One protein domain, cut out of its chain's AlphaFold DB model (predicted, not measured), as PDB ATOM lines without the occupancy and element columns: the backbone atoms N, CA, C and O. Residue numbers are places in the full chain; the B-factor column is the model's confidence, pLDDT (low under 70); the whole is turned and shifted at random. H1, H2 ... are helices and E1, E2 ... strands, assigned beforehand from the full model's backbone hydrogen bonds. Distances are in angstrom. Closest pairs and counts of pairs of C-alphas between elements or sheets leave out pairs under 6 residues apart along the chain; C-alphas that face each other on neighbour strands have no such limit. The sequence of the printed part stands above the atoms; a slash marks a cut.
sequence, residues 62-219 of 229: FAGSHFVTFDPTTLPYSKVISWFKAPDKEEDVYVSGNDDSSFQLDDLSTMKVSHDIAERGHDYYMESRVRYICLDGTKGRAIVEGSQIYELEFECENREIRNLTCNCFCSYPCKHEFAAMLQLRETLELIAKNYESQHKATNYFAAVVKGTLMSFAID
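This is residues 62 to 219 of the 229 residues of the protein "SWIM-type domain-containing protein" of Rikenellaceae bacterium (UniProt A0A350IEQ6). A twisted, curled sheet of seven strands has one long helix, H4, packed on one face, and a second helix, H3, packs on the first part of H4. Four short helices, H1, H2, H5 and H6, only graze the sheet, and a long loop from H1 to the edge strand E2 sticks out at residues 88 to 93. The 158 printed residues hold six named helices and seven named strands, in the order E1 H1 E2 H2 H3 E3 E4 E5 E6 H4 H5 E7 H6. The sheet runs E1 E7 E3 E4 E5 E6 E2, antiparallel throughout, and the class is mixed, helices and strands. The whole is compact, with a radius of gyration of 14.9 A and spans of 36 by 35 by 27 A.

E3 (130 to 136), E4 (139 to 145), E5 (149 to 157) and E6 (160 to 166) form a meander, each strand the antiparallel neighbour of the one before, through three hairpins. N 134 and O 141 are 2.8 A apart, N 142 and O 152 2.9 A, and N 155 and O 162 2.8 A, each within hydrogen-bond range. Beside E6 is the edge strand E2 (102 to 104), with N 161 and O 103 at 2.8 A. Beside E3 is E7 (204 to 209), with N 207 and O 133 at 2.7 A, and then the edge strand E1 (66 to 69), with N 67 and O 208 at 2.8 A. H4 (175 to 194) is on one face of this sheet, an arrangement of two layers, a helix on one face of a sheet; the closest C-alphas of H4 and E3 are those of Ala 180 and Val 130, 5.9 A apart. H3 (115 to 126) touches H4 at residues 175 to 183 alone, the same way at a steep tilt of 48 degrees; the C-alphas of Gly 121 and Lys 175 are closest, 4.0 A. H1 (77 to 81), H2 (108 to 111), H5 (196 to 202) and H6 (210 to 218) only graze the sheet. Every O i to N i+4 pair is within hydrogen-bond range in H1, H3, H4 and H6, against 2 of 3 in H5; H2 is too short for such a pair.

E1 begins at C-alpha 66 (124.572, 151.111, 156.296). From first to last C-alpha H4 measures 28.6 A, E5 25.9 A, E4 20.5 A and H3 16.3 A. H4 begins at C-alpha 175 (141.307, 156.944, 164.714), and H6 ends at C-alpha 218 (112.079, 159.567, 158.920).

The two C-alphas farthest apart, Glu 91 and Lys 193, are 43.8 A apart. The printed part has no cut, and the link from H1 to E2 is long, 20 residues. The mean pLDDT of the printed part is 94.8, and no printed residue is under 70.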
ATOM      1  N   PHE A  62     120.633 147.550 151.090       96.50
ATOM      2  CA  PHE A  62     121.199 147.119 152.368       96.50
ATOM      3  C   PHE A  62     122.679 146.750 152.209       96.50
ATOM      4  O   PHE A  62     123.013 145.886 151.398       96.50
ATOM      5  N   ALA A  63     123.552 147.330 153.034       96.75
ATOM      6  CA  ALA A  63     124.967 146.974 153.099       96.75
ATOM      7  C   ALA A  63     125.464 147.042 154.553       96.75
ATOM      8  O   ALA A  63     125.839 148.102 155.046       96.75
ATOM      9  N   GLY A  64     125.432 145.907 155.262       96.44
ATOM     10  CA  GLY A  64     125.930 145.834 156.640       96.44
ATOM     11  C   GLY A  64     125.127 146.728 157.591       96.44
ATOM     12  O   GLY A  64     123.896 146.620 157.659       96.44
ATOM     13  N   SER A  65     125.805 147.609 158.325       97.31
ATOM     14  CA  SER A  65     125.209 148.631 159.203       97.31
ATOM     15  C   SER A  65     124.676 149.863 158.448       97.31
ATOM     16  O   SER A  65     123.948 150.671 159.038       97.31
ATOM     17  N   HIS A  66     124.934 149.968 157.140       98.56
ATOM     18  CA  HIS A  66     124.572 151.111 156.296       98.56
ATOM     19  C   HIS A  66     123.501 150.763 155.257       98.56
ATOM     20  O   HIS A  66     123.228 149.602 154.927       98.56
ATOM     21  N   PHE A  67     122.867 151.813 154.749       98.12
ATOM     22  CA  PHE A  67     122.216 151.820 153.447       98.12
ATOM     23  C   PHE A  67     123.151 152.441 152.421       98.12
ATOM     24  O   PHE A  67     123.814 153.423 152.740       98.12
ATOM     25  N   VAL A  68     123.163 151.911 151.201       98.38
ATOM     26  CA  VAL A  68     123.926 152.434 150.064       98.38
ATOM     27  C   VAL A  68     122.970 152.921 148.980       98.38
ATOM     28  O   VAL A  68     121.973 152.265 148.702       98.38
ATOM     29  N   THR A  69     123.282 154.041 148.342       98.50
ATOM     30  CA  THR A  69     122.685 154.481 147.075       98.50
ATOM     31  C   THR A  69     123.777 154.631 146.023       98.50
ATOM     32  O   THR A  69     124.914 154.972 146.350       98.50
ATOM     33  N   PHE A  70     123.419 154.388 144.764       98.38
ATOM     34  CA  PHE A  70     124.281 154.601 143.598       98.38
ATOM     35  C   PHE A  70     123.884 155.852 142.804       98.38
ATOM     36  O   PHE A  70     124.519 156.156 141.796       98.38
ATOM     37  N   ASP A  71     122.860 156.584 143.256       97.81
ATOM     38  CA  ASP A  71     122.412 157.846 142.671       97.81
ATOM     39  C   ASP A  71     122.966 159.035 143.483       97.81
ATOM     40  O   ASP A  71     122.617 159.190 144.664       97.81
ATOM     41  N   PRO A  72     123.787 159.912 142.871       96.62
ATOM     42  CA  PRO A  72     124.406 161.048 143.554       96.62
ATOM     43  C   PRO A  72     123.418 162.088 144.084       96.62
ATOM     44  O   PRO A  72     123.780 162.912 144.924       96.62
ATOM     45  N   THR A  73     122.163 162.058 143.637       96.88
ATOM     46  CA  THR A  73     121.123 162.992 144.080       96.88
ATOM     47  C   THR A  73     120.381 162.523 145.335       96.88
ATOM     48  O   THR A  73     119.774 163.340 146.036       96.88
ATOM     49  N   THR A  74     120.465 161.229 145.671       97.38
ATOM     50  CA  THR A  74     119.716 160.641 146.793       97.38
ATOM     51  C   THR A  74     120.279 161.096 148.145       97.38
ATOM     52  O   THR A  74     119.533 161.586 148.997       97.38
ATOM     53  N   LEU A  75     121.600 160.985 148.332       97.62
ATOM     54  CA  LEU A  75     122.313 161.347 149.567       97.62
ATOM     55  C   LEU A  75     123.606 162.133 149.269       97.62
ATOM     56  O   LEU A  75     124.692 161.666 149.606       97.62
ATOM     57  N   PRO A  76     123.537 163.322 148.642       97.25
ATOM     58  CA  PRO A  76     124.730 164.123 148.402       97.25
ATOM     59  C   PRO A  76     125.379 164.553 149.725       97.25
ATOM     60  O   PRO A  76     124.690 164.873 150.695       97.25
ATOM     61  N   TYR A  77     126.711 164.629 149.747       97.31
ATOM     62  CA  TYR A  77     127.478 164.987 150.947       97.31
ATOM     63  C   TYR A  77     126.989 166.284 151.609       97.31
ATOM     64  O   TYR A  77     126.758 166.306 152.814       97.31
ATOM     65  N   SER A  78     126.773 167.340 150.815       94.75
ATOM     66  CA  SER A  78     126.315 168.654 151.292       94.75
ATOM     67  C   SER A  78     124.969 168.598 152.018       94.75
ATOM     68  O   SER A  78     124.745 169.349 152.964       94.75
ATOM     69  N   LYS A  79     124.089 167.677 151.613       95.88
ATOM     70  CA  LYS A  79     122.827 167.404 152.298       95.88
ATOM     71  C   LYS A  79     123.087 166.712 153.629       95.88
ATOM     72  O   LYS A  79     122.635 167.188 154.664       95.88
ATOM     73  N   VAL A  80     123.837 165.613 153.618       97.69
ATOM     74  CA  VAL A  80     124.019 164.780 154.814       97.69
ATOM     75  C   VAL A  80     124.820 165.503 155.900       97.69
ATOM     76  O   VAL A  80     124.458 165.405 157.068       97.69
ATOM     77  N   ILE A  81     125.849 166.286 155.555       97.06
ATOM     78  CA  ILE A  81     126.627 167.047 156.551       97.06
ATOM     79  C   ILE A  81     125.770 168.073 157.303       97.06
ATOM     80  O   ILE A  81     125.964 168.266 158.506       97.06
ATOM     81  N   SER A  82     124.755 168.644 156.638       96.38
ATOM     82  CA  SER A  82     123.819 169.593 157.256       96.38
ATOM     83  C   SER A  82     122.992 168.980 158.392       96.38
ATOM     84  O   SER A  82     122.439 169.705 159.207       96.38
ATOM     85  N   TRP A  83     122.911 167.649 158.489       97.06
ATOM     86  CA  TRP A  83     122.209 166.964 159.583       97.06
ATOM     87  C   TRP A  83     122.994 167.019 160.898       97.06
ATOM     88  O   TRP A  83     122.431 166.860 161.987       97.06
ATOM     89  N   PHE A  84     124.309 167.193 160.793       95.62
ATOM     90  CA  PHE A  84     125.250 166.952 161.874       95.62
ATOM     91  C   PHE A  84     125.875 168.231 162.412       95.62
ATOM     92  O   PHE A  84     125.990 168.369 163.633       95.62
ATOM     93  N   LYS A  85     126.232 169.183 161.546       93.75
ATOM     94  CA  LYS A  85     126.847 170.446 161.961       93.75
ATOM     95  C   LYS A  85     126.222 171.661 161.281       93.75
ATOM     96  O   LYS A  85     125.637 171.561 160.204       93.75
ATOM     97  N   ALA A  86     126.387 172.809 161.935       93.25
ATOM     98  CA  ALA A  86     126.107 174.103 161.332       93.25
ATOM     99  C   ALA A  86     127.046 174.352 160.131       93.25
ATOM    100  O   ALA A  86     128.123 173.753 160.075       93.25
ATOM    101  N   PRO A  87     126.664 175.233 159.189       90.56
ATOM    102  CA  PRO A  87     127.550 175.671 158.118       90.56
ATOM    103  C   PRO A  87     128.841 176.272 158.672       90.56
ATOM    104  O   PRO A  87     128.816 176.956 159.697       90.56
ATOM    105  N   ASP A  88     129.939 176.042 157.958       88.44
ATOM    106  CA  ASP A  88     131.222 176.674 158.249       88.44
ATOM    107  C   ASP A  88     131.134 178.191 158.042       88.44
ATOM    108  O   ASP A  88     130.406 178.684 157.171       88.44
ATOM    109  N   LYS A  89     131.867 178.944 158.859       84.88
ATOM    110  CA  LYS A  89     131.968 180.400 158.739       84.88
ATOM    111  C   LYS A  89     132.977 180.778 157.664       84.88
ATOM    112  O   LYS A  89     133.846 179.995 157.301       84.88
ATOM    113  N   GLU A  90     132.931 182.032 157.216       77.12
ATOM    114  CA  GLU A  90     133.931 182.569 156.275       77.12
ATOM    115  C   GLU A  90     135.377 182.453 156.798       77.12
ATOM    116  O   GLU A  90     136.319 182.367 156.016       77.12
ATOM    117  N   GLU A  91     135.550 182.438 158.121       80.44
ATOM    118  CA  GLU A  91     136.839 182.285 158.806       80.44
ATOM    119  C   GLU A  91     137.295 180.824 158.971       80.44
ATOM    120  O   GLU A  91     138.480 180.583 159.209       80.44
ATOM    121  N   ASP A  92     136.398 179.851 158.779       79.31
ATOM    122  CA  ASP A  92     136.681 178.413 158.883       79.31
ATOM    123  C   ASP A  92     137.298 177.892 157.571       79.31
ATOM    124  O   ASP A  92     136.757 177.041 156.864       79.31
ATOM    125  N   VAL A  93     138.456 178.454 157.209       79.62
ATOM    126  CA  VAL A  93     139.185 178.089 155.991       79.62
ATOM    127  C   VAL A  93     140.036 176.850 156.244       79.62
ATOM    128  O   VAL A  93     141.049 176.898 156.943       79.62
ATOM    129  N   TYR A  94     139.661 175.743 155.609       79.88
ATOM    130  CA  TYR A  94     140.463 174.526 155.593       79.88
ATOM    131  C   TYR A  94     141.517 174.584 154.485       79.88
ATOM    132  O   TYR A  94     141.220 174.890 153.330       79.88
ATOM    133  N   VAL A  95     142.761 174.266 154.843       78.31
ATOM    134  CA  VAL A  95     143.865 174.100 153.894       78.31
ATOM    135  C   VAL A  95     144.443 172.709 154.087       78.31
ATOM    136  O   VAL A  95     144.956 172.391 155.159       78.31
ATOM    137  N   SER A  96     144.385 171.905 153.033       78.88
ATOM    138  CA  SER A  96     144.946 170.557 153.014       78.88
ATOM    139  C   SER A  96     146.250 170.554 152.224       78.88
ATOM    140  O   SER A  96     146.317 171.067 151.106       78.88
ATOM    141  N   GLY A  97     147.297 169.988 152.820       77.19
ATOM    142  CA  GLY A  97     148.544 169.649 152.139       77.19
ATOM    143  C   GLY A  97     148.574 168.165 151.779       77.19
ATOM    144  O   GLY A  97     147.832 167.373 152.353       77.19
ATOM    145  N   ASN A  98     149.448 167.794 150.850       78.56
ATOM    146  CA  ASN A  98     149.685 166.409 150.461       78.56
ATOM    147  C   ASN A  98     151.195 166.129 150.499       78.56
ATOM    148  O   ASN A  98     151.985 166.978 150.083       78.56
ATOM    149  N   ASP A  99     151.580 164.964 151.011       78.31
ATOM    150  CA  ASP A  99     152.958 164.462 151.055       78.31
ATOM    151  C   ASP A  99     153.218 163.321 150.047       78.31
ATOM    152  O   ASP A  99     154.245 162.650 150.128       78.31
ATOM    153  N   ASP A 100     152.287 163.115 149.108       81.25
ATOM    154  CA  ASP A 100     152.241 162.045 148.105       81.25
ATOM    155  C   ASP A 100     152.228 160.626 148.700       81.25
ATOM    156  O   ASP A 100     152.492 159.641 148.003       81.25
ATOM    157  N   SER A 101     151.907 160.495 149.992       86.06
ATOM    158  CA  SER A 101     151.765 159.189 150.620       86.06
ATOM    159  C   SER A 101     150.512 158.459 150.133       86.06
ATOM    160  O   SER A 101     149.451 159.039 149.883       86.06
ATOM    161  N   SER A 102     150.649 157.143 149.994       93.44
ATOM    162  CA  SER A 102     149.558 156.253 149.630       93.44
ATOM    163  C   SER A 102     149.638 154.938 150.392       93.44
ATOM    164  O   SER A 102     150.695 154.547 150.899       93.44
ATOM    165  N   PHE A 103     148.501 154.255 150.490       94.94
ATOM    166  CA  PHE A 103     148.424 152.922 151.073       94.94
ATOM    167  C   PHE A 103     147.316 152.092 150.426       94.94
ATOM    168  O   PHE A 103     146.368 152.622 149.850       94.94
ATOM    169  N   GLN A 104     147.425 150.769 150.520       96.75
ATOM    170  CA  GLN A 104     146.394 149.860 150.021       96.75
ATOM    171  C   GLN A 104     145.272 149.728 151.053       96.75
ATOM    172  O   GLN A 104     145.531 149.404 152.210       96.75
ATOM    173  N   LEU A 105     144.019 149.913 150.637       97.31
ATOM    174  CA  LEU A 105     142.840 149.765 151.499       97.31
ATOM    175  C   LEU A 105     142.743 148.358 152.114       97.31
ATOM    176  O   LEU A 105     142.243 148.185 153.227       97.31
ATOM    177  N   ASP A 106     143.247 147.347 151.405       95.44
ATOM    178  CA  ASP A 106     143.275 145.962 151.881       95.44
ATOM    179  C   ASP A 106     144.373 145.711 152.927       95.44
ATOM    180  O   ASP A 106     144.252 144.777 153.720       95.44
ATOM    181  N   ASP A 107     145.389 146.576 152.999       94.12
ATOM    182  CA  ASP A 107     146.496 146.497 153.954       94.12
ATOM    183  C   ASP A 107     146.680 147.811 154.731       94.12
ATOM    184  O   ASP A 107     147.615 148.593 154.523       94.12
ATOM    185  N   LEU A 108     145.792 148.023 155.705       93.19
ATOM    186  CA  LEU A 108     145.821 149.200 156.576       93.19
ATOM    187  C   LEU A 108     147.035 149.245 157.520       93.19
ATOM    188  O   LEU A 108     147.251 150.264 158.176       93.19
ATOM    189  N   SER A 109     147.858 148.188 157.597       88.38
ATOM    190  CA  SER A 109     149.086 148.216 158.408       88.38
ATOM    191  C   SER A 109     150.081 149.272 157.907       88.38
ATOM    192  O   SER A 109     150.853 149.843 158.681       88.38
ATOM    193  N   THR A 110     149.998 149.606 156.618       89.25
ATOM    194  CA  THR A 110     150.842 150.602 155.953       89.25
ATOM    195  C   THR A 110     150.419 152.051 156.213       89.25
ATOM    196  O   THR A 110     151.207 152.958 155.948       89.25
ATOM    197  N   MET A 111     149.257 152.288 156.845       90.00
ATOM    198  CA  MET A 111     148.832 153.623 157.297       90.00
ATOM    199  C   MET A 111     149.718 154.194 158.415       90.00
ATOM    200  O   MET A 111     149.569 155.358 158.764       90.00
ATOM    201  N   LYS A 112     150.622 153.400 159.014       88.06
ATOM    202  CA  LYS A 112     151.513 153.816 160.121       88.06
ATOM    203  C   LYS A 112     150.762 154.358 161.352       88.06
ATOM    204  O   LYS A 112     151.273 155.205 162.082       88.06
ATOM    205  N   VAL A 113     149.558 153.844 161.601       90.31
ATOM    206  CA  VAL A 113     148.766 154.123 162.808       90.31
ATOM    207  C   VAL A 113     149.334 153.300 163.974       90.31
ATOM    208  O   VAL A 113     149.662 152.127 163.802       90.31
ATOM    209  N   SER A 114     149.463 153.886 165.170       93.31
ATOM    210  CA  SER A 114     149.877 153.113 166.352       93.31
ATOM    211  C   SER A 114     148.778 152.139 166.793       93.31
ATOM    212  O   SER A 114     147.597 152.377 166.546       93.31
ATOM    213  N   HIS A 115     149.152 151.060 167.486       94.12
ATOM    214  CA  HIS A 115     148.201 150.036 167.938       94.12
ATOM    215  C   HIS A 115     147.006 150.629 168.708       94.12
ATOM    216  O   HIS A 115     145.861 150.392 168.338       94.12
ATOM    217  N   ASP A 116     147.261 151.474 169.710       95.75
ATOM    218  CA  ASP A 116     146.211 152.086 170.539       95.75
ATOM    219  C   ASP A 116     145.255 152.981 169.732       95.75
ATOM    220  O   ASP A 116     144.075 153.128 170.058       95.75
ATOM    221  N   ILE A 117     145.751 153.623 168.670       95.88
ATOM    222  CA  ILE A 117     144.924 154.462 167.795       95.88
ATOM    223  C   ILE A 117     144.095 153.581 166.859       95.88
ATOM    224  O   ILE A 117     142.921 153.882 166.640       95.88
ATOM    225  N   ALA A 118     144.679 152.496 166.347       96.50
ATOM    226  CA  ALA A 118     143.988 151.519 165.517       96.50
ATOM    227  C   ALA A 118     142.864 150.819 166.296       96.50
ATOM    228  O   ALA A 118     141.761 150.696 165.771       96.50
ATOM    229  N   GLU A 119     143.094 150.451 167.560       97.75
ATOM    230  CA  GLU A 119     142.078 149.871 168.448       97.75
ATOM    231  C   GLU A 119     140.902 150.837 168.648       97.75
ATOM    232  O   GLU A 119     139.755 150.501 168.362       97.75
ATOM    233  N   ARG A 120     141.180 152.100 168.991       97.56
ATOM    234  CA  ARG A 120     140.128 153.124 169.111       97.56
ATOM    235  C   ARG A 120     139.401 153.389 167.792       97.56
ATOM    236  O   ARG A 120     138.221 153.734 167.802       97.56
ATOM    237  N   GLY A 121     140.098 153.305 166.661       98.12
ATOM    238  CA  GLY A 121     139.486 153.425 165.337       98.12
ATOM    239  C   GLY A 121     138.579 152.238 165.022       98.12
ATOM    240  O   GLY A 121     137.481 152.413 164.499       98.12
ATOM    241  N   HIS A 122     138.996 151.037 165.414       98.25
ATOM    242  CA  HIS A 122     138.182 149.836 165.318       98.25
ATOM    243  C   HIS A 122     136.912 149.942 166.174       98.25
ATOM    244  O   HIS A 122     135.832 149.632 165.678       98.25
ATOM    245  N   ASP A 123     136.994 150.471 167.399       98.44
ATOM    246  CA  ASP A 123     135.809 150.731 168.232       98.44
ATOM    247  C   ASP A 123     134.827 151.686 167.540       98.44
ATOM    248  O   ASP A 123     133.625 151.432 167.493       98.44
ATOM    249  N   TYR A 124     135.332 152.763 166.927       98.44
ATOM    250  CA  TYR A 124     134.499 153.709 166.174       98.44
ATOM    251  C   TYR A 124     133.785 153.035 164.998       98.44
ATOM    252  O   TYR A 124     132.613 153.322 164.743       98.44
ATOM    253  N   TYR A 125     134.475 152.145 164.289       98.56
ATOM    254  CA  TYR A 125     133.887 151.338 163.224       98.56
ATOM    255  C   TYR A 125     132.797 150.397 163.764       98.56
ATOM    256  O   TYR A 125     131.661 150.444 163.292       98.56
ATOM    257  N   MET A 126     133.095 149.620 164.810       98.25
ATOM    258  CA  MET A 126     132.155 148.664 165.411       98.25
ATOM    259  C   MET A 126     130.898 149.339 165.970       98.25
ATOM    260  O   MET A 126     129.794 148.808 165.857       98.25
ATOM    261  N   GLU A 127     131.039 150.542 166.521       97.94
ATOM    262  CA  GLU A 127     129.927 151.356 167.019       97.94
ATOM    263  C   GLU A 127     129.181 152.121 165.905       97.94
ATOM    264  O   GLU A 127     128.302 152.942 166.183       97.94
ATOM    265  N   SER A 128     129.509 151.869 164.630       98.12
ATOM    266  CA  SER A 128     128.917 152.532 163.461       98.12
ATOM    267  C   SER A 128     129.020 154.063 163.524       98.12
ATOM    268  O   SER A 128     128.095 154.777 163.128       98.12
ATOM    269  N   ARG A 129     130.134 154.596 164.046       98.50
ATOM    270  CA  ARG A 129     130.378 156.045 164.153       98.50
ATOM    271  C   ARG A 129     130.772 156.693 162.832       98.50
ATOM    272  O   ARG A 129     130.693 157.913 162.721       98.50
ATOM    273  N   VAL A 130     131.144 155.913 161.818       98.69
ATOM    274  CA  VAL A 130     131.258 156.396 160.434       98.69
ATOM    275  C   VAL A 130     129.842 156.587 159.892       98.69
ATOM    276  O   VAL A 130     129.249 155.676 159.322       98.69
ATOM    277  N   ARG A 131     129.249 157.755 160.148       98.69
ATOM    278  CA  ARG A 131     127.828 158.025 159.890       98.69
ATOM    279  C   ARG A 131     127.492 158.092 158.413       98.69
ATOM    280  O   ARG A 131     126.372 157.746 158.040       98.69
ATOM    281  N   TYR A 132     128.453 158.524 157.609       98.81
ATOM    282  CA  TYR A 132     128.331 158.636 156.168       98.81
ATOM    283  C   TYR A 132     129.690 158.407 155.510       98.81
ATOM    284  O   TYR A 132     130.710 158.844 156.042       98.81
ATOM    285  N   ILE A 133     129.704 157.760 154.349       98.88
ATOM    286  CA  ILE A 133     130.874 157.680 153.476       98.88
ATOM    287  C   ILE A 133     130.425 157.597 152.019       98.88
ATOM    288  O   ILE A 133     129.481 156.879 151.705       98.88
ATOM    289  N   CYS A 134     131.077 158.321 151.118       98.69
ATOM    290  CA  CYS A 134     130.814 158.234 149.686       98.69
ATOM    291  C   CYS A 134     132.098 158.182 148.877       98.69
ATOM    292  O   CYS A 134     133.142 158.658 149.326       98.69
ATOM    293  N   LEU A 135     131.972 157.666 147.662       98.50
ATOM    294  CA  LEU A 135     132.987 157.722 146.626       98.50
ATOM    295  C   LEU A 135     132.321 158.202 145.334       98.50
ATOM    296  O   LEU A 135     131.368 157.584 144.866       98.50
ATOM    297  N   ASP A 136     132.799 159.321 144.801       97.50
ATOM    298  CA  ASP A 136     132.357 159.934 143.549       97.50
ATOM    299  C   ASP A 136     133.518 159.909 142.553       97.50
ATOM    300  O   ASP A 136     134.478 160.684 142.653       97.50
ATOM    301  N   GLY A 137     133.485 158.930 141.649       96.75
ATOM    302  CA  GLY A 137     134.648 158.564 140.860       96.75
ATOM    303  C   GLY A 137     135.785 158.099 141.763       96.75
ATOM    304  O   GLY A 137     135.703 157.046 142.385       96.75
ATOM    305  N   THR A 138     136.851 158.893 141.842       97.00
ATOM    306  CA  THR A 138     137.980 158.637 142.747       97.00
ATOM    307  C   THR A 138     137.904 159.443 144.039       97.00
ATOM    308  O   THR A 138     138.683 159.191 144.950       97.00
ATOM    309  N   LYS A 139     136.995 160.418 144.155       98.19
ATOM    310  CA  LYS A 139     136.958 161.346 145.291       98.19
ATOM    311  C   LYS A 139     136.081 160.809 146.408       98.19
ATOM    312  O   LYS A 139     134.879 160.616 146.237       98.19
ATOM    313  N   GLY A 140     136.686 160.593 147.561       98.44
ATOM    314  CA  GLY A 140     136.047 160.084 148.756       98.44
ATOM    315  C   GLY A 140     135.760 161.174 149.779       98.44
ATOM    316  O   GLY A 140     136.575 162.069 149.996       98.44
ATOM    317  N   ARG A 141     134.603 161.080 150.441       98.62
ATOM    318  CA  ARG A 141     134.280 161.882 151.630       98.62
ATOM    319  C   ARG A 141     133.631 161.029 152.700       98.62
ATOM    320  O   ARG A 141     132.853 160.133 152.377       98.62
ATOM    321  N   ALA A 142     133.905 161.319 153.967       98.75
ATOM    322  CA  ALA A 142     133.269 160.637 155.088       98.75
ATOM    323  C   ALA A 142     132.938 161.587 156.241       98.75
ATOM    324  O   ALA A 142     133.588 162.613 156.430       98.75
ATOM    325  N   ILE A 143     131.931 161.207 157.025       98.75
ATOM    326  CA  ILE A 143     131.522 161.880 158.258       98.75
ATOM    327  C   ILE A 143     131.660 160.876 159.396       98.75
ATOM    328  O   ILE A 143     131.017 159.822 159.388       98.75
ATOM    329  N   VAL A 144     132.474 161.212 160.391       98.62
ATOM    330  CA  VAL A 144     132.715 160.387 161.575       98.62
ATOM    331  C   VAL A 144     132.258 161.141 162.818       98.62
ATOM    332  O   VAL A 144     132.724 162.241 163.107       98.62
ATOM    333  N   GLU A 145     131.347 160.543 163.579       98.06
ATOM    334  CA  GLU A 145     130.874 161.107 164.841       98.06
ATOM    335  C   GLU A 145     131.825 160.734 165.987       98.06
ATOM    336  O   GLU A 145     132.049 159.562 166.285       98.06
ATOM    337  N   GLY A 146     132.390 161.737 166.654       95.25
ATOM    338  CA  GLY A 146     133.209 161.577 167.853       95.25
ATOM    339  C   GLY A 146     132.733 162.500 168.970       95.25
ATOM    340  O   GLY A 146     131.546 162.577 169.262       95.25
ATOM    341  N   SER A 147     133.661 163.221 169.604       92.75
ATOM    342  CA  SER A 147     133.309 164.329 170.514       92.75
ATOM    343  C   SER A 147     132.664 165.512 169.787       92.75
ATOM    344  O   SER A 147     131.997 166.333 170.406       92.75
ATOM    345  N   GLN A 148     132.897 165.594 168.483       93.38
ATOM    346  CA  GLN A 148     132.245 166.474 167.527       93.38
ATOM    347  C   GLN A 148     132.154 165.724 166.194       93.38
ATOM    348  O   GLN A 148     132.552 164.558 166.098       93.38
ATOM    349  N   ILE A 149     131.647 166.393 165.170       96.00
ATOM    350  CA  ILE A 149     131.579 165.852 163.817       96.00
ATOM    351  C   ILE A 149     132.929 166.057 163.140       96.00
ATOM    352  O   ILE A 149     133.436 167.177 163.105       96.00
ATOM    353  N   TYR A 150     133.506 164.971 162.637       97.31
ATOM    354  CA  TYR A 150     134.747 164.997 161.880       97.31
ATOM    355  C   TYR A 150     134.472 164.680 160.420       97.31
ATOM    356  O   TYR A 150     133.747 163.735 160.104       97.31
ATOM    357  N   GLU A 151     135.076 165.465 159.546       97.62
ATOM    358  CA  GLU A 151     134.966 165.329 158.101       97.62
ATOM    359  C   GLU A 151     136.295 164.839 157.563       97.62
ATOM    360  O   GLU A 151     137.366 165.266 158.016       97.62
ATOM    361  N   LEU A 152     136.203 163.891 156.642       97.62
ATOM    362  CA  LEU A 152     137.349 163.314 155.978       97.62
ATOM    363  C   LEU A 152     137.202 163.470 154.477       97.62
ATOM    364  O   LEU A 152     136.114 163.272 153.929       97.62
ATOM    365  N   GLU A 153     138.328 163.726 153.832       97.50
ATOM    366  CA  GLU A 153     138.476 163.729 152.385       97.50
ATOM    367  C   GLU A 153     139.612 162.782 152.012       97.50
ATOM    368  O   GLU A 153     140.591 162.660 152.749       97.50
ATOM    369  N   PHE A 154     139.458 162.066 150.905       97.62
ATOM    370  CA  PHE A 154     140.473 161.152 150.392       97.62
ATOM    371  C   PHE A 154     140.284 160.921 148.898       97.62
ATOM    372  O   PHE A 154     139.242 161.236 148.324       97.62
ATOM    373  N   GLU A 155     141.276 160.319 148.266       97.75
ATOM    374  CA  GLU A 155     141.168 159.748 146.931       97.75
ATOM    375  C   GLU A 155     141.292 158.228 147.022       97.75
ATOM    376  O   GLU A 155     142.081 157.711 147.812       97.75
ATOM    377  N   CYS A 156     140.498 157.509 146.235       97.69
ATOM    378  CA  CYS A 156     140.539 156.059 146.127       97.69
ATOM    379  C   CYS A 156     140.510 155.657 144.653       97.69
ATOM    380  O   CYS A 156     139.515 155.869 143.958       97.69
ATOM    381  N   GLU A 157     141.592 155.049 144.179       95.69
ATOM    382  CA  GLU A 157     141.689 154.488 142.834       95.69
ATOM    383  C   GLU A 157     142.263 153.076 142.934       95.69
ATOM    384  O   GLU A 157     143.288 152.860 143.568       95.69
ATOM    385  N   ASN A 158     141.595 152.081 142.343       93.25
ATOM    386  CA  ASN A 158     142.023 150.674 142.411       93.25
ATOM    387  C   ASN A 158     142.307 150.171 143.844       93.25
ATOM    388  O   ASN A 158     143.211 149.368 144.046       93.25
ATOM    389  N   ARG A 159     141.521 150.634 144.830       95.12
ATOM    390  CA  ARG A 159     141.700 150.362 146.274       95.12
ATOM    391  C   ARG A 159     142.976 150.957 146.886       95.12
ATOM    392  O   ARG A 159     143.242 150.722 148.060       95.12
ATOM    393  N   GLU A 160     143.733 151.761 146.149       97.12
ATOM    394  CA  GLU A 160     144.797 152.593 146.698       97.12
ATOM    395  C   GLU A 160     144.203 153.897 147.234       97.12
ATOM    396  O   GLU A 160     143.480 154.591 146.520       97.12
ATOM    397  N   ILE A 161     144.514 154.225 148.487       97.69
ATOM    398  CA  ILE A 161     144.078 155.444 149.162       97.69
ATOM    399  C   ILE A 161     145.195 156.478 149.122       97.69
ATOM    400  O   ILE A 161     146.350 156.165 149.418       97.69
ATOM    401  N   ARG A 162     144.833 157.716 148.782       95.81
ATOM    402  CA  ARG A 162     145.715 158.890 148.745       95.81
ATOM    403  C   ARG A 162     145.025 160.089 149.375       95.81
ATOM    404  O   ARG A 162     143.803 160.092 149.517       95.81
ATOM    405  N   ASN A 163     145.803 161.111 149.723       94.12
ATOM    406  CA  ASN A 163     145.302 162.414 150.181       94.12
ATOM    407  C   ASN A 163     144.293 162.300 151.336       94.12
ATOM    408  O   ASN A 163     143.367 163.102 151.434       94.12
ATOM    409  N   LEU A 164     144.438 161.268 152.176       95.31
ATOM    410  CA  LEU A 164     143.528 161.019 153.283       95.31
ATOM    411  C   LEU A 164     143.769 162.068 154.361       95.31
ATOM    412  O   LEU A 164     144.848 162.132 154.947       95.31
ATOM    413  N   THR A 165     142.753 162.882 154.602       95.06
ATOM    414  CA  THR A 165     142.790 163.963 155.578       95.06
ATOM    415  C   THR A 165     141.568 163.908 156.474       95.06
ATOM    416  O   THR A 165     140.488 163.479 156.065       95.06
ATOM    417  N   CYS A 166     141.738 164.375 157.707       95.94
ATOM    418  CA  CYS A 166     140.670 164.571 158.670       95.94
ATOM    419  C   CYS A 166     140.795 165.960 159.286       95.94
ATOM    420  O   CYS A 166     141.874 166.353 159.721       95.94
ATOM    421  N   ASN A 167     139.677 166.670 159.436       94.31
ATOM    422  CA  ASN A 167     139.635 167.984 160.091       94.31
ATOM    423  C   ASN A 167     139.863 167.947 161.625       94.31
ATOM    424  O   ASN A 167     139.545 168.902 162.335       94.31
ATOM    425  N   CYS A 168     140.388 166.847 162.171       93.75
ATOM    426  CA  CYS A 168     140.772 166.759 163.574       93.75
ATOM    427  C   CYS A 168     142.176 167.339 163.810       93.75
ATOM    428  O   CYS A 168     143.002 167.401 162.911       93.75
ATOM    429  N   PHE A 169     142.486 167.708 165.054       88.38
ATOM    430  CA  PHE A 169     143.776 168.320 165.415       88.38
ATOM    431  C   PHE A 169     144.969 167.338 165.462       88.38
ATOM    432  O   PHE A 169     146.002 167.651 166.054       88.38
ATOM    433  N   CYS A 170     144.837 166.130 164.906       88.31
ATOM    434  CA  CYS A 170     145.926 165.156 164.861       88.31
ATOM    435  C   CYS A 170     146.877 165.487 163.705       88.31
ATOM    436  O   CYS A 170     146.447 165.670 162.576       88.31
ATOM    437  N   SER A 171     148.183 165.497 163.972       85.00
ATOM    438  CA  SER A 171     149.229 165.642 162.946       85.00
ATOM    439  C   SER A 171     149.728 164.290 162.418       85.00
ATOM    440  O   SER A 171     150.866 164.172 161.971       85.00
ATOM    441  N   TYR A 172     148.931 163.241 162.602       87.50
ATOM    442  CA  TYR A 172     149.249 161.852 162.290       87.50
ATOM    443  C   TYR A 172     147.951 161.104 161.952       87.50
ATOM    444  O   TYR A 172     146.884 161.546 162.398       87.50
ATOM    445  N   PRO A 173     148.045 159.949 161.266       92.12
ATOM    446  CA  PRO A 173     146.904 159.098 160.951       92.12
ATOM    447  C   PRO A 173     146.028 158.807 162.174       92.12
ATOM    448  O   PRO A 173     146.456 158.177 163.146       92.12
ATOM    449  N   CYS A 174     144.805 159.323 162.159       96.31
ATOM    450  CA  CYS A 174     143.937 159.365 163.323       96.31
ATOM    451  C   CYS A 174     142.967 158.176 163.372       96.31
ATOM    452  O   CYS A 174     142.721 157.467 162.396       96.31
ATOM    453  N   LYS A 175     142.332 157.985 164.532       97.56
ATOM    454  CA  LYS A 175     141.307 156.944 164.714       97.56
ATOM    455  C   LYS A 175     140.100 157.103 163.775       97.56
ATOM    456  O   LYS A 175     139.473 156.107 163.441       97.56
ATOM    457  N   HIS A 176     139.766 158.330 163.359       98.31
ATOM    458  CA  HIS A 176     138.634 158.582 162.457       98.31
ATOM    459  C   HIS A 176     138.948 158.108 161.037       98.31
ATOM    460  O   HIS A 176     138.113 157.461 160.414       98.31
ATOM    461  N   GLU A 177     140.165 158.380 160.564       98.12
ATOM    462  CA  GLU A 177     140.687 157.907 159.280       98.12
ATOM    463  C   GLU A 177     140.712 156.387 159.245       98.12
ATOM    464  O   GLU A 177     140.150 155.784 158.336       98.12
ATOM    465  N   PHE A 178     141.255 155.758 160.289       98.12
ATOM    466  CA  PHE A 178     141.277 154.304 160.387       98.12
ATOM    467  C   PHE A 178     139.865 153.694 160.380       98.12
ATOM    468  O   PHE A 178     139.594 152.768 159.616       98.12
ATOM    469  N   ALA A 179     138.935 154.248 161.169       98.62
ATOM    470  CA  ALA A 179     137.539 153.803 161.196       98.62
ATOM    471  C   ALA A 179     136.856 153.945 159.826       98.62
ATOM    472  O   ALA A 179     136.164 153.030 159.376       98.62
ATOM    473  N   ALA A 180     137.062 155.077 159.147       98.69
ATOM    474  CA  ALA A 180     136.499 155.332 157.827       98.69
ATOM    475  C   ALA A 180     137.046 154.363 156.774       98.69
ATOM    476  O   ALA A 180     136.277 153.894 155.941       98.69
ATOM    477  N   MET A 181     138.333 154.008 156.831       98.44
ATOM    478  CA  MET A 181     138.923 153.018 155.922       98.44
ATOM    479  C   MET A 181     138.381 151.606 156.167       98.44
ATOM    480  O   MET A 181     138.082 150.898 155.207       98.44
ATOM    481  N   LEU A 182     138.174 151.206 157.428       98.62
ATOM    482  CA  LEU A 182     137.493 149.944 157.744       98.62
ATOM    483  C   LEU A 182     136.077 149.911 157.152       98.62
ATOM    484  O   LEU A 182     135.721 148.948 156.472       98.62
ATOM    485  N   GLN A 183     135.305 150.988 157.341       98.81
ATOM    486  CA  GLN A 183     133.958 151.090 156.782       98.81
ATOM    487  C   GLN A 183     133.969 151.105 155.250       98.81
ATOM    488  O   GLN A 183     133.134 150.452 154.625       98.81
ATOM    489  N   LEU A 184     134.901 151.836 154.632       98.75
ATOM    490  CA  LEU A 184     135.057 151.895 153.179       98.75
ATOM    491  C   LEU A 184     135.319 150.503 152.608       98.75
ATOM    492  O   LEU A 184     134.671 150.104 151.641       98.75
ATOM    493  N   ARG A 185     136.241 149.758 153.228       98.50
ATOM    494  CA  ARG A 185     136.603 148.402 152.819       98.50
ATOM    495  C   ARG A 185     135.400 147.464 152.860       98.50
ATOM    496  O   ARG A 185     135.090 146.863 151.834       98.50
ATOM    497  N   GLU A 186     134.696 147.404 153.992       98.56
ATOM    498  CA  GLU A 186     133.481 146.586 154.144       98.56
ATOM    499  C   GLU A 186     132.414 146.977 153.108       98.56
ATOM    500  O   GLU A 186     131.837 146.124 152.431       98.56
ATOM    501  N   THR A 187     132.176 148.280 152.936       98.56
ATOM    502  CA  THR A 187     131.158 148.792 152.009       98.56
ATOM    503  C   THR A 187     131.471 148.388 150.569       98.56
ATOM    504  O   THR A 187     130.597 147.881 149.868       98.56
ATOM    505  N   LEU A 188     132.725 148.544 150.132       98.06
ATOM    506  CA  LEU A 188     133.159 148.146 148.793       98.06
ATOM    507  C   LEU A 188     133.076 146.628 148.580       98.06
ATOM    508  O   LEU A 188     132.700 146.196 147.493       98.06
ATOM    509  N   GLU A 189     133.385 145.814 149.592       98.19
ATOM    510  CA  GLU A 189     133.223 144.355 149.527       98.19
ATOM    511  C   GLU A 189     131.751 143.951 149.363       98.19
ATOM    512  O   GLU A 189     131.415 143.110 148.525       98.19
ATOM    513  N   LEU A 190     130.849 144.582 150.118       98.44
ATOM    514  CA  LEU A 190     129.410 144.341 150.021       98.44
ATOM    515  C   LEU A 190     128.832 144.801 148.680       98.44
ATOM    516  O   LEU A 190     127.975 144.108 148.124       98.44
ATOM    517  N   ILE A 191     129.306 145.929 148.146       98.19
ATOM    518  CA  ILE A 191     128.943 146.410 146.810       98.19
ATOM    519  C   ILE A 191     129.436 145.429 145.746       98.19
ATOM    520  O   ILE A 191     128.638 144.991 144.923       98.19
ATOM    521  N   ALA A 192     130.707 145.024 145.785       97.44
ATOM    522  CA  ALA A 192     131.266 144.071 144.827       97.44
ATOM    523  C   ALA A 192     130.519 142.728 144.845       97.44
ATOM    524  O   ALA A 192     130.307 142.121 143.799       97.44
ATOM    525  N   LYS A 193     130.078 142.278 146.025       98.06
ATOM    526  CA  LYS A 193     129.351 141.015 146.183       98.06
ATOM    527  C   LYS A 193     127.908 141.064 145.674       98.06
ATOM    528  O   LYS A 193     127.438 140.070 145.129       98.06
ATOM    529  N   ASN A 194     127.191 142.165 145.907       97.81
ATOM    530  CA  ASN A 194     125.728 142.188 145.755       97.81
ATOM    531  C   ASN A 194     125.220 143.185 144.703       97.81
ATOM    532  O   ASN A 194     124.119 143.007 144.185       97.81
ATOM    533  N   TYR A 195     125.988 144.233 144.399       97.44
ATOM    534  CA  TYR A 195     125.520 145.411 143.659       97.44
ATOM    535  C   TYR A 195     126.536 145.910 142.618       97.44
ATOM    536  O   TYR A 195     126.569 147.094 142.275       97.44
ATOM    537  N   GLU A 196     127.392 145.015 142.116       96.38
ATOM    538  CA  GLU A 196     128.490 145.368 141.210       96.38
ATOM    539  C   GLU A 196     127.987 146.095 139.953       96.38
ATOM    540  O   GLU A 196     128.579 147.087 139.524       96.38
ATOM    541  N   SER A 197     126.872 145.632 139.379       96.81
ATOM    542  CA  SER A 197     126.303 146.218 138.164       96.81
ATOM    543  C   SER A 197     125.800 147.647 138.368       96.81
ATOM    544  O   SER A 197     126.020 148.501 137.512       96.81
ATOM    545  N   GLN A 198     125.175 147.919 139.514       96.56
ATOM    546  CA  GLN A 198     124.642 149.227 139.874       96.56
ATOM    547  C   GLN A 198     125.786 150.219 140.086       96.56
ATOM    548  O   GLN A 198     125.763 151.310 139.526       96.56
ATOM    549  N   HIS A 199     126.825 149.804 140.815       95.94
ATOM    550  CA  HIS A 199     128.002 150.634 141.053       95.94
ATOM    551  C   HIS A 199     128.772 150.942 139.765       95.94
ATOM    552  O   HIS A 199     129.119 152.092 139.517       95.94
ATOM    553  N   LYS A 200     129.006 149.944 138.901       94.56
ATOM    554  CA  LYS A 200     129.702 150.149 137.617       94.56
ATOM    555  C   LYS A 200     128.964 151.110 136.685       94.56
ATOM    556  O   LYS A 200     129.613 151.768 135.877       94.56
ATOM    557  N   ALA A 201     127.636 151.185 136.777       95.81
ATOM    558  CA  ALA A 201     126.835 152.059 135.927       95.81
ATOM    559  C   ALA A 201     127.028 153.550 136.248       95.81
ATOM    560  O   ALA A 201     126.919 154.377 135.345       95.81
ATOM    561  N   THR A 202     127.310 153.894 137.507       95.75
ATOM    562  CA  THR A 202     127.409 155.292 137.957       95.75
ATOM    563  C   THR A 202     128.813 155.692 138.394       95.75
ATOM    564  O   THR A 202     129.114 156.881 138.426       95.75
ATOM    565  N   ASN A 203     129.675 154.718 138.704       96.00
ATOM    566  CA  ASN A 203     130.976 154.923 139.343       96.00
ATOM    567  C   ASN A 203     130.872 155.798 140.606       96.00
ATOM    568  O   ASN A 203     131.732 156.635 140.886       96.00
ATOM    569  N   TYR A 204     129.761 155.632 141.324       98.19
ATOM    570  CA  TYR A 204     129.407 156.411 142.495       98.19
ATOM    571  C   TYR A 204     128.725 155.516 143.521       98.19
ATOM    572  O   TYR A 204     127.879 154.688 143.174       98.19
ATOM    573  N   PHE A 205     129.014 155.748 144.795       98.69
ATOM    574  CA  PHE A 205     128.111 155.351 145.865       98.69
ATOM    575  C   PHE A 205     128.134 156.360 147.012       98.69
ATOM    576  O   PHE A 205     129.149 157.001 147.284       98.69
ATOM    577  N   ALA A 206     127.032 156.426 147.752       98.75
ATOM    578  CA  ALA A 206     126.991 156.988 149.095       98.75
ATOM    579  C   ALA A 206     126.379 155.979 150.056       98.75
ATOM    580  O   ALA A 206     125.378 155.338 149.742       98.75
ATOM    581  N   ALA A 207     126.977 155.856 151.233       98.75
ATOM    582  CA  ALA A 207     126.547 154.983 152.302       98.75
ATOM    583  C   ALA A 207     126.234 155.807 153.552       98.75
ATOM    584  O   ALA A 207     127.039 156.640 153.967       98.75
ATOM    585  N   VAL A 208     125.092 155.555 154.185       98.69
ATOM    586  CA  VAL A 208     124.672 156.203 155.435       98.69
ATOM    587  C   VAL A 208     124.257 155.147 156.450       98.69
ATOM    588  O   VAL A 208     123.599 154.168 156.099       98.69
ATOM    589  N   VAL A 209     124.621 155.328 157.719       98.31
ATOM    590  CA  VAL A 209     124.217 154.402 158.790       98.31
ATOM    591  C   VAL A 209     122.693 154.303 158.835       98.31
ATOM    592  O   VAL A 209     121.995 155.318 158.804       98.31
ATOM    593  N   LYS A 210     122.160 153.084 158.969       97.69
ATOM    594  CA  LYS A 210     120.706 152.843 159.008       97.69
ATOM    595  C   LYS A 210     120.009 153.698 160.066       97.69
ATOM    596  O   LYS A 210     119.033 154.376 159.763       97.69
ATOM    597  N   GLY A 211     120.548 153.711 161.287       96.38
ATOM    598  CA  GLY A 211     120.023 154.517 162.393       96.38
ATOM    599  C   GLY A 211     120.062 156.025 162.127       96.38
ATOM    600  O   GLY A 211     119.116 156.721 162.482       96.38
ATOM    601  N   THR A 212     121.098 156.523 161.444       96.50
ATOM    602  CA  THR A 212     121.176 157.926 161.009       96.50
ATOM    603  C   THR A 212     120.023 158.254 160.069       96.50
ATOM    604  O   THR A 212     119.283 159.201 160.312       96.50
ATOM    605  N   LEU A 213     119.827 157.457 159.017       96.06
ATOM    606  CA  LEU A 213     118.746 157.706 158.067       96.06
ATOM    607  C   LEU A 213     117.377 157.724 158.766       96.06
ATOM    608  O   LEU A 213     116.591 158.633 158.517       96.06
ATOM    609  N   MET A 214     117.116 156.766 159.663       94.44
ATOM    610  CA  MET A 214     115.865 156.728 160.431       94.44
ATOM    611  C   MET A 214     115.691 157.995 161.279       94.44
ATOM    612  O   MET A 214     114.689 158.695 161.150       94.44
ATOM    613  N   SER A 215     116.711 158.349 162.065       93.75
ATOM    614  CA  SER A 215     116.643 159.475 162.998       93.75
ATOM    615  C   SER A 215     116.432 160.826 162.311       93.75
ATOM    616  O   SER A 215     115.701 161.675 162.822       93.75
ATOM    617  N   PHE A 216     117.065 161.037 161.156       93.88
ATOM    618  CA  PHE A 216     117.053 162.332 160.480       93.88
ATOM    619  C   PHE A 216     115.999 162.438 159.386       93.88
ATOM    620  O   PHE A 216     115.295 163.441 159.315       93.88
ATOM    621  N   ALA A 217     115.883 161.424 158.530       92.81
ATOM    622  CA  ALA A 217     115.042 161.499 157.342       92.81
ATOM    623  C   ALA A 217     113.619 160.968 157.566       92.81
ATOM    624  O   ALA A 217     112.771 161.186 156.695       92.81
ATOM    625  N   ILE A 218     113.351 160.272 158.683       90.81
ATOM    626  CA  ILE A 218     112.079 159.567 158.920       90.81
ATOM    627  C   ILE A 218     111.404 159.997 160.226       90.81
ATOM    628  O   ILE A 218     110.275 160.470 160.160       90.81
ATOM    629  N   ASP A 219     112.067 159.906 161.385       88.06
ATOM    630  CA  ASP A 219     111.440 160.076 162.715       88.06
ATOM    631  C   ASP A 219     110.687 161.407 162.908       88.06
ATOM    632  O   ASP A 219     109.829 161.527 163.779       88.06
TER     633      ASP A 219